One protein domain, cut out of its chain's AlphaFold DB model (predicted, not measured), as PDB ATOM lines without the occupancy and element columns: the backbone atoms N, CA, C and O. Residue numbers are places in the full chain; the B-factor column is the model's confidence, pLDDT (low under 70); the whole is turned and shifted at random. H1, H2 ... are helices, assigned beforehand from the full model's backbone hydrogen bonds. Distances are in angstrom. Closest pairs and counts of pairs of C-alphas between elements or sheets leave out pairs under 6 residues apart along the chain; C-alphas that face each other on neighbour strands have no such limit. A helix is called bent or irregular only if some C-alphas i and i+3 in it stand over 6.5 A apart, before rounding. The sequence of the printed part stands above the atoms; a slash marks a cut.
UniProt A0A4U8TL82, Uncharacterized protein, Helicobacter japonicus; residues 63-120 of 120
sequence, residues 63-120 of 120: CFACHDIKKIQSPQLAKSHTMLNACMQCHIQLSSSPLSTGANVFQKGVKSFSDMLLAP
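This is residues 63 to 120 of the 120 residues of an uncharacterized protein of Helicobacter japonicus (UniProt A0A4U8TL82). Two helices of 13 residues, H4 and H5, make a flat, loose frame: one end of H5, with residues 106 to 107, packs on residues 88 to 92 of H4, about perpendicular to it. H1 packs on H5, and from there the chain passes through H2 and H3 to where H4 begins; residues 115 to 120, of which 115 to 117 belong to H5, stick out. The printed part has 58 residues with five named helices, H1 to H5 in order, and no named strand; its class is all helix. It is only just loose, close to compact, with a radius of gyration of the C-alphas of 12.4 A and spans of 35 by 34 by 15 A.

Find C-alpha 63 at (12.250, -6.201, 37.795), where H1, residues 63 to 66, begins; it is neither bent nor irregular, but only just, with C-alphas 63 and 66 6.2 A apart. Next come H2, residues 69 to 72, 5.4 A long, and H3, residues 78 to 81, 5.0 A. From C-alpha 83 at (26.787, -7.553, 31.892), H4 runs 19.2 A to residue 95. H5, residues 105 to 117, runs 18.7 A to C-alpha 117 at (5.878, 8.096, 27.546).

Look first at H5, the hub. H1 touches it, the closest C-alphas, of Phe 64 and Gly 109, being 5.1 A apart. H2 only just touches residues 106 to 110 of H5, with 3 pairs of C-alphas within 8 A; the closest, of Ile 69 and Gly 109, are 6.7 A apart. H4 touches H5 at 86 degrees, about perpendicular; the closest C-alphas, of Met 88 and Phe 106, are 6.3 A apart. H3 is close to H2 but not clearly touching, with the closest C-alphas, of Ile 72 and Ala 78, 5.6 A apart. H2 and H4 are apart, while H3 and H4 meet only through their link. In H5 every O i to N i+4 pair is within hydrogen-bond range, in H4 8 of 9; H1, H2 and H3 are too short for such a pair, and their single O i to N i+3 pair is within range in H2 and H3 but not in H1.

The C-alphas farthest apart, of Pro 98 and Pro 120, are 36.9 A apart. The printed part has no cut and no long link. Mean pLDDT of the printed part is 73.3; look for values under 70 at 20 residues, among them 63 to 69 and 116 to 120.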
ATOM      1  N   CYS A  63      11.323  -7.274  37.404       60.25
ATOM      2  CA  CYS A  63      12.250  -6.201  37.795       60.25
ATOM      3  C   CYS A  63      12.197  -4.999  36.836       60.25
ATOM      4  O   CYS A  63      12.359  -3.855  37.259       60.25
ATOM      5  N   PHE A  64      11.939  -5.252  35.549       61.75
ATOM      6  CA  PHE A  64      11.896  -4.223  34.513       61.75
ATOM      7  C   PHE A  64      10.490  -3.685  34.220       61.75
ATOM      8  O   PHE A  64      10.352  -2.738  33.447       61.75
ATOM      9  N   ALA A  65       9.446  -4.236  34.849       52.75
ATOM     10  CA  ALA A  65       8.112  -3.635  34.810       52.75
ATOM     11  C   ALA A  65       8.051  -2.325  35.609       52.75
ATOM     12  O   ALA A  65       7.208  -1.480  35.326       52.75
ATOM     13  N   CYS A  66       8.975  -2.138  36.555       49.94
ATOM     14  CA  CYS A  66       9.110  -0.910  37.330       49.94
ATOM     15  C   CYS A  66      10.447  -0.188  37.193       49.94
ATOM     16  O   CYS A  66      10.521   1.019  37.427       49.94
ATOM     17  N   HIS A  67      11.512  -0.895  36.820       56.28
ATOM     18  CA  HIS A  67      12.778  -0.264  36.484       56.28
ATOM     19  C   HIS A  67      12.966  -0.270  34.975       56.28
ATOM     20  O   HIS A  67      13.264  -1.298  34.380       56.28
ATOM     21  N   ASP A  68      12.839   0.902  34.354       64.06
ATOM     22  CA  ASP A  68      13.252   1.073  32.964       64.06
ATOM     23  C   ASP A  68      14.699   0.586  32.804       64.06
ATOM     24  O   ASP A  68      15.605   1.019  33.528       64.06
ATOM     25  N   ILE A  69      14.927  -0.299  31.833       69.94
ATOM     26  CA  ILE A  69      16.269  -0.763  31.489       69.94
ATOM     27  C   ILE A  69      17.193   0.418  31.153       69.94
ATOM     28  O   ILE A  69      18.388   0.378  31.434       69.94
ATOM     29  N   LYS A  70      16.657   1.535  30.652       70.00
ATOM     30  CA  LYS A  70      17.452   2.742  30.406       70.00
ATOM     31  C   LYS A  70      17.995   3.370  31.687       70.00
ATOM     32  O   LYS A  70      19.048   4.001  31.647       70.00
ATOM     33  N   LYS A  71      17.343   3.174  32.840       70.50
ATOM     34  CA  LYS A  71      17.833   3.670  34.137       70.50
ATOM     35  C   LYS A  71      19.111   2.947  34.549       70.50
ATOM     36  O   LYS A  71      20.083   3.602  34.923       70.50
ATOM     37  N   ILE A  72      19.154   1.621  34.407       72.06
ATOM     38  CA  ILE A  72      20.383   0.845  34.658       72.06
ATOM     39  C   ILE A  72      21.450   1.086  33.580       72.06
ATOM     40  O   ILE A  72      22.633   0.915  33.850       72.06
ATOM     41  N   GLN A  73      21.050   1.551  32.391       75.44
ATOM     42  CA  GLN A  73      21.951   2.009  31.327       75.44
ATOM     43  C   GLN A  73      22.362   3.482  31.453       75.44
ATOM     44  O   GLN A  73      23.140   3.967  30.630       75.44
ATOM     45  N   SER A  74      21.877   4.210  32.465       77.69
ATOM     46  CA  SER A  74      22.317   5.586  32.701       77.69
ATOM     47  C   SER A  74      23.835   5.619  32.929       77.69
ATOM     48  O   SER A  74      24.376   4.682  33.520       77.69
ATOM     49  N   PRO A  75      24.557   6.683  32.527       79.50
ATOM     50  CA  PRO A  75      26.020   6.732  32.646       79.50
ATOM     51  C   PRO A  75      26.552   6.442  34.058       79.50
ATOM     52  O   PRO A  75      27.663   5.937  34.213       79.50
ATOM     53  N   GLN A  76      25.746   6.747  35.079       76.69
ATOM     54  CA  GLN A  76      26.057   6.534  36.491       76.69
ATOM     55  C   GLN A  76      26.000   5.052  36.895       76.69
ATOM     56  O   GLN A  76      26.823   4.612  37.691       76.69
ATOM     57  N   LEU A  77      25.060   4.277  36.340       76.31
ATOM     58  CA  LEU A  77      24.807   2.882  36.732       76.31
ATOM     59  C   LEU A  77      25.303   1.858  35.703       76.31
ATOM     60  O   LEU A  77      25.602   0.719  36.075       76.31
ATOM     61  N   ALA A  78      25.454   2.266  34.440       81.19
ATOM     62  CA  ALA A  78      25.794   1.399  33.318       81.19
ATOM     63  C   ALA A  78      27.095   0.638  33.546       81.19
ATOM     64  O   ALA A  78      27.158  -0.550  33.249       81.19
ATOM     65  N   LYS A  79      28.116   1.293  34.115       86.00
ATOM     66  CA  LYS A  79      29.426   0.672  34.370       86.00
ATOM     67  C   LYS A  79      29.325  -0.571  35.256       86.00
ATOM     68  O   LYS A  79      30.030  -1.542  35.006       86.00
ATOM     69  N   SER A  80      28.435  -0.553  36.246       83.56
ATOM     70  CA  SER A  80      28.227  -1.670  37.177       83.56
ATOM     71  C   SER A  80      27.254  -2.726  36.649       83.56
ATOM     72  O   SER A  80      27.174  -3.811  37.214       83.56
ATOM     73  N   HIS A  81      26.536  -2.429  35.562       85.75
ATOM     74  CA  HIS A  81      25.476  -3.276  35.008       85.75
ATOM     75  C   HIS A  81      25.708  -3.647  33.535       85.75
ATOM     76  O   HIS A  81      24.798  -4.137  32.868       85.75
ATOM     77  N   THR A  82      26.927  -3.466  33.017       87.19
ATOM     78  CA  THR A  82      27.272  -3.739  31.608       87.19
ATOM     79  C   THR A  82      26.993  -5.182  31.191       87.19
ATOM     80  O   THR A  82      26.636  -5.418  30.039       87.19
ATOM     81  N   MET A  83      27.096  -6.137  32.122       86.31
ATOM     82  CA  MET A  83      26.787  -7.553  31.892       86.31
ATOM     83  C   MET A  83      25.364  -7.764  31.349       86.31
ATOM     84  O   MET A  83      25.165  -8.609  30.476       86.31
ATOM     85  N   LEU A  84      24.395  -6.936  31.762       85.19
ATOM     86  CA  LEU A  84      23.012  -7.036  31.288       85.19
ATOM     87  C   LEU A  84      22.879  -6.779  29.783       85.19
ATOM     88  O   LEU A  84      21.952  -7.298  29.163       85.19
ATOM     89  N   ASN A  85      23.828  -6.069  29.161       86.00
ATOM     90  CA  ASN A  85      23.833  -5.877  27.711       86.00
ATOM     91  C   ASN A  85      23.967  -7.204  26.957       86.00
ATOM     92  O   ASN A  85      23.274  -7.402  25.960       86.00
ATOM     93  N   ALA A  86      24.794  -8.130  27.449       87.62
ATOM     94  CA  ALA A  86      24.949  -9.447  26.833       87.62
ATOM     95  C   ALA A  86      23.661 -10.277  26.958       87.62
ATOM     96  O   ALA A  86      23.229 -10.907  25.989       87.62
ATOM     97  N   CYS A  87      23.003 -10.220  28.122       86.88
ATOM     98  CA  CYS A  87      21.717 -10.879  28.351       86.88
ATOM     99  C   CYS A  87      20.648 -10.341  27.391       86.88
ATOM    100  O   CYS A  87      20.025 -11.112  26.659       86.88
ATOM    101  N   MET A  88      20.478  -9.018  27.338       85.00
ATOM    102  CA  MET A  88      19.521  -8.371  26.441       85.00
ATOM    103  C   MET A  88      19.762  -8.739  24.980       85.00
ATOM    104  O   MET A  88      18.822  -9.125  24.292       85.00
ATOM    105  N   GLN A  89      21.004  -8.626  24.497       87.25
ATOM    106  CA  GLN A  89      21.327  -8.900  23.098       87.25
ATOM    107  C   GLN A  89      20.957 -10.332  22.714       87.25
ATOM    108  O   GLN A  89      20.260 -10.533  21.719       87.25
ATOM    109  N   CYS A  90      21.349 -11.310  23.533       87.56
ATOM    110  CA  CYS A  90      21.027 -12.713  23.295       87.56
ATOM    111  C   CYS A  90      19.507 -12.950  23.304       87.56
ATOM    112  O   CYS A  90      18.952 -13.503  22.355       87.56
ATOM    113  N   HIS A  91      18.801 -12.475  24.335       84.25
ATOM    114  CA  HIS A  91      17.365 -12.725  24.470       84.25
ATOM    115  C   HIS A  91      16.522 -11.998  23.411       84.25
ATOM    116  O   HIS A  91      15.538 -12.564  22.929       84.25
ATOM    117  N   ILE A  92      16.904 -10.785  23.001       82.44
ATOM    118  CA  ILE A  92      16.255 -10.067  21.892       82.44
ATOM    119  C   ILE A  92      16.472 -10.824  20.579       82.44
ATOM    120  O   ILE A  92      15.509 -11.049  19.851       82.44
ATOM    121  N   GLN A  93      17.688 -11.291  20.289       85.44
ATOM    122  CA  GLN A  93      17.937 -12.087  19.082       85.44
ATOM    123  C   GLN A  93      17.129 -13.392  19.070       85.44
ATOM    124  O   GLN A  93      16.535 -13.736  18.049       85.44
ATOM    125  N   LEU A  94      17.032 -14.081  20.212       83.94
ATOM    126  CA  LEU A  94      16.223 -15.297  20.344       83.94
ATOM    127  C   LEU A  94      14.735 -15.047  20.080       83.94
ATOM    128  O   LEU A  94      14.085 -15.885  19.456       83.94
ATOM    129  N   SER A  95      14.201 -13.897  20.496       77.62
ATOM    130  CA  SER A  95      12.791 -13.553  20.255       77.62
ATOM    131  C   SER A  95      12.444 -13.372  18.772       77.62
ATOM    132  O   SER A  95      11.284 -13.533  18.393       77.62
ATOM    133  N   SER A  96      13.451 -13.099  17.939       79.25
ATOM    134  CA  SER A  96      13.341 -13.006  16.479       79.25
ATOM    135  C   SER A  96      13.747 -14.307  15.770       79.25
ATOM    136  O   SER A  96      13.776 -14.354  14.543       79.25
ATOM    137  N   SER A  97      14.100 -15.353  16.525       79.06
ATOM    138  CA  SER A  97      14.540 -16.643  15.992       79.06
ATOM    139  C   SER A  97      13.376 -17.637  15.859       79.06
ATOM    140  O   SER A  97      12.349 -17.475  16.521       79.06
ATOM    141  N   PRO A  98      13.539 -18.733  15.092       74.81
ATOM    142  CA  PRO A  98      12.559 -19.824  15.049       74.81
ATOM    143  C   PRO A  98      12.317 -20.510  16.406       74.81
ATOM    144  O   PRO A  98      11.329 -21.218  16.557       74.81
ATOM    145  N   LEU A  99      13.206 -20.309  17.390       70.94
ATOM    146  CA  LEU A  99      13.071 -20.800  18.765       70.94
ATOM    147  C   LEU A  99      12.379 -19.784  19.693       70.94
ATOM    148  O   LEU A  99      12.409 -19.940  20.915       70.94
ATOM    149  N   SER A 100      11.791 -18.722  19.140       75.19
ATOM    150  CA  SER A 100      11.094 -17.707  19.922       75.19
ATOM    151  C   SER A 100       9.949 -18.319  20.729       75.19
ATOM    152  O   SER A 100       9.064 -18.979  20.190       75.19
ATOM    153  N   THR A 101       9.943 -18.052  22.031       68.50
ATOM    154  CA  THR A 101       8.833 -18.378  22.937       68.50
ATOM    155  C   THR A 101       7.897 -17.182  23.151       68.50
ATOM    156  O   THR A 101       7.074 -17.189  24.066       68.50
ATOM    157  N   GLY A 102       8.006 -16.150  22.304       72.62
ATOM    158  CA  GLY A 102       7.263 -14.895  22.404       72.62
ATOM    159  C   GLY A 102       8.089 -13.742  22.983       72.62
ATOM    160  O   GLY A 102       9.319 -13.790  23.037       72.62
ATOM    161  N   ALA A 103       7.400 -12.670  23.391       68.81
ATOM    162  CA  ALA A 103       8.040 -11.458  23.899       68.81
ATOM    163  C   ALA A 103       8.781 -11.722  25.222       68.81
ATOM    164  O   ALA A 103       8.167 -12.102  26.226       68.81
ATOM    165  N   ASN A 104      10.092 -11.479  25.230       73.38
ATOM    166  CA  ASN A 104      10.932 -11.649  26.414       73.38
ATOM    167  C   ASN A 104      10.808 -10.459  27.389       73.38
ATOM    168  O   ASN A 104      10.253  -9.407  27.064       73.38
ATOM    169  N   VAL A 105      11.346 -10.629  28.599       67.75
ATOM    170  CA  VAL A 105      11.288  -9.634  29.683       67.75
ATOM    171  C   VAL A 105      11.887  -8.273  29.291       67.75
ATOM    172  O   VAL A 105      11.341  -7.224  29.620       67.75
ATOM    173  N   PHE A 106      12.955  -8.273  28.492       73.62
ATOM    174  CA  PHE A 106      13.611  -7.052  28.031       73.62
ATOM    175  C   PHE A 106      12.751  -6.297  27.011       73.62
ATOM    176  O   PHE A 106      12.656  -5.072  27.065       73.62
ATOM    177  N   GLN A 107      12.062  -7.012  26.117       72.50
ATOM    178  CA  GLN A 107      11.114  -6.414  25.171       72.50
ATOM    179  C   GLN A 107       9.898  -5.820  25.883       72.50
ATOM    180  O   GLN A 107       9.448  -4.731  25.522       72.50
ATOM    181  N   LYS A 108       9.386  -6.507  26.911       70.56
ATOM    182  CA  LYS A 108       8.289  -5.998  27.745       70.56
ATOM    183  C   LYS A 108       8.693  -4.729  28.493       70.56
ATOM    184  O   LYS A 108       7.920  -3.776  28.485       70.56
ATOM    185  N   GLY A 109       9.909  -4.677  29.043       65.44
ATOM    186  CA  GLY A 109      10.454  -3.469  29.674       65.44
ATOM    187  C   GLY A 109      10.525  -2.277  28.711       65.44
ATOM    188  O   GLY A 109      10.038  -1.193  29.030       65.44
ATOM    189  N   VAL A 110      11.042  -2.483  27.492       68.00
ATOM    190  CA  VAL A 110      11.099  -1.426  26.461       68.00
ATOM    191  C   VAL A 110       9.699  -0.952  26.055       68.00
ATOM    192  O   VAL A 110       9.477   0.254  25.919       68.00
ATOM    193  N   LYS A 111       8.745  -1.877  25.886       70.25
ATOM    194  CA  LYS A 111       7.357  -1.532  25.551       70.25
ATOM    195  C   LYS A 111       6.663  -0.765  26.681       70.25
ATOM    196  O   LYS A 111       6.053   0.258  26.398       70.25
ATOM    197  N   SER A 112       6.805  -1.210  27.930       63.69
ATOM    198  CA  SER A 112       6.228  -0.543  29.109       63.69
ATOM    199  C   SER A 112       6.669   0.922  29.200       63.69
ATOM    200  O   SER A 112       5.846   1.818  29.372       63.69
ATOM    201  N   PHE A 113       7.959   1.192  28.967       61.53
ATOM    202  CA  PHE A 113       8.475   2.559  28.904       61.53
ATOM    203  C   PHE A 113       7.867   3.374  27.754       61.53
ATOM    204  O   PHE A 113       7.472   4.522  27.953       61.53
ATOM    205  N   SER A 114       7.793   2.792  26.550       65.62
ATOM    206  CA  SER A 114       7.178   3.462  25.399       65.62
ATOM    207  C   SER A 114       5.722   3.826  25.680       65.62
ATOM    208  O   SER A 114       5.298   4.919  25.330       65.62
ATOM    209  N   ASP A 115       4.973   2.931  26.319       72.62
ATOM    210  CA  ASP A 115       3.572   3.160  26.660       72.62
ATOM    211  C   ASP A 115       3.438   4.237  27.755       72.62
ATOM    212  O   ASP A 115       2.554   5.083  27.666       72.62
ATOM    213  N   MET A 116       4.350   4.277  28.737       64.62
ATOM    214  CA  MET A 116       4.387   5.321  29.774       64.62
ATOM    215  C   MET A 116       4.694   6.713  29.206       64.62
ATOM    216  O   MET A 116       4.100   7.691  29.645       64.62
ATOM    217  N   LEU A 117       5.596   6.823  28.224       61.56
ATOM    218  CA  LEU A 117       5.878   8.096  27.546       61.56
ATOM    219  C   LEU A 117       4.710   8.607  26.690       61.56
ATOM    220  O   LEU A 117       4.663   9.793  26.374       61.56
ATOM    221  N   LEU A 118       3.830   7.706  26.259       67.19
ATOM    222  CA  LEU A 118       2.688   8.001  25.392       67.19
ATOM    223  C   LEU A 118       1.368   8.103  26.173       67.19
ATOM    224  O   LEU A 118       0.322   8.325  25.564       67.19
ATOM    225  N   ALA A 119       1.405   7.926  27.497       57.06
ATOM    226  CA  ALA A 119       0.250   8.121  28.359       57.06
ATOM    227  C   ALA A 119      -0.087   9.629  28.450       57.06
ATOM    228  O   ALA A 119       0.837  10.433  28.594       57.06
ATOM    229  N   PRO A 120      -1.370  10.013  28.313       45.97
ATOM    230  CA  PRO A 120      -1.811  11.409  28.335       45.97
ATOM    231  C   PRO A 120      -1.631  12.090  29.697       45.97
ATOM    232  O   PRO A 120      -1.703  11.390  30.733       45.97
TER     233      PRO A 120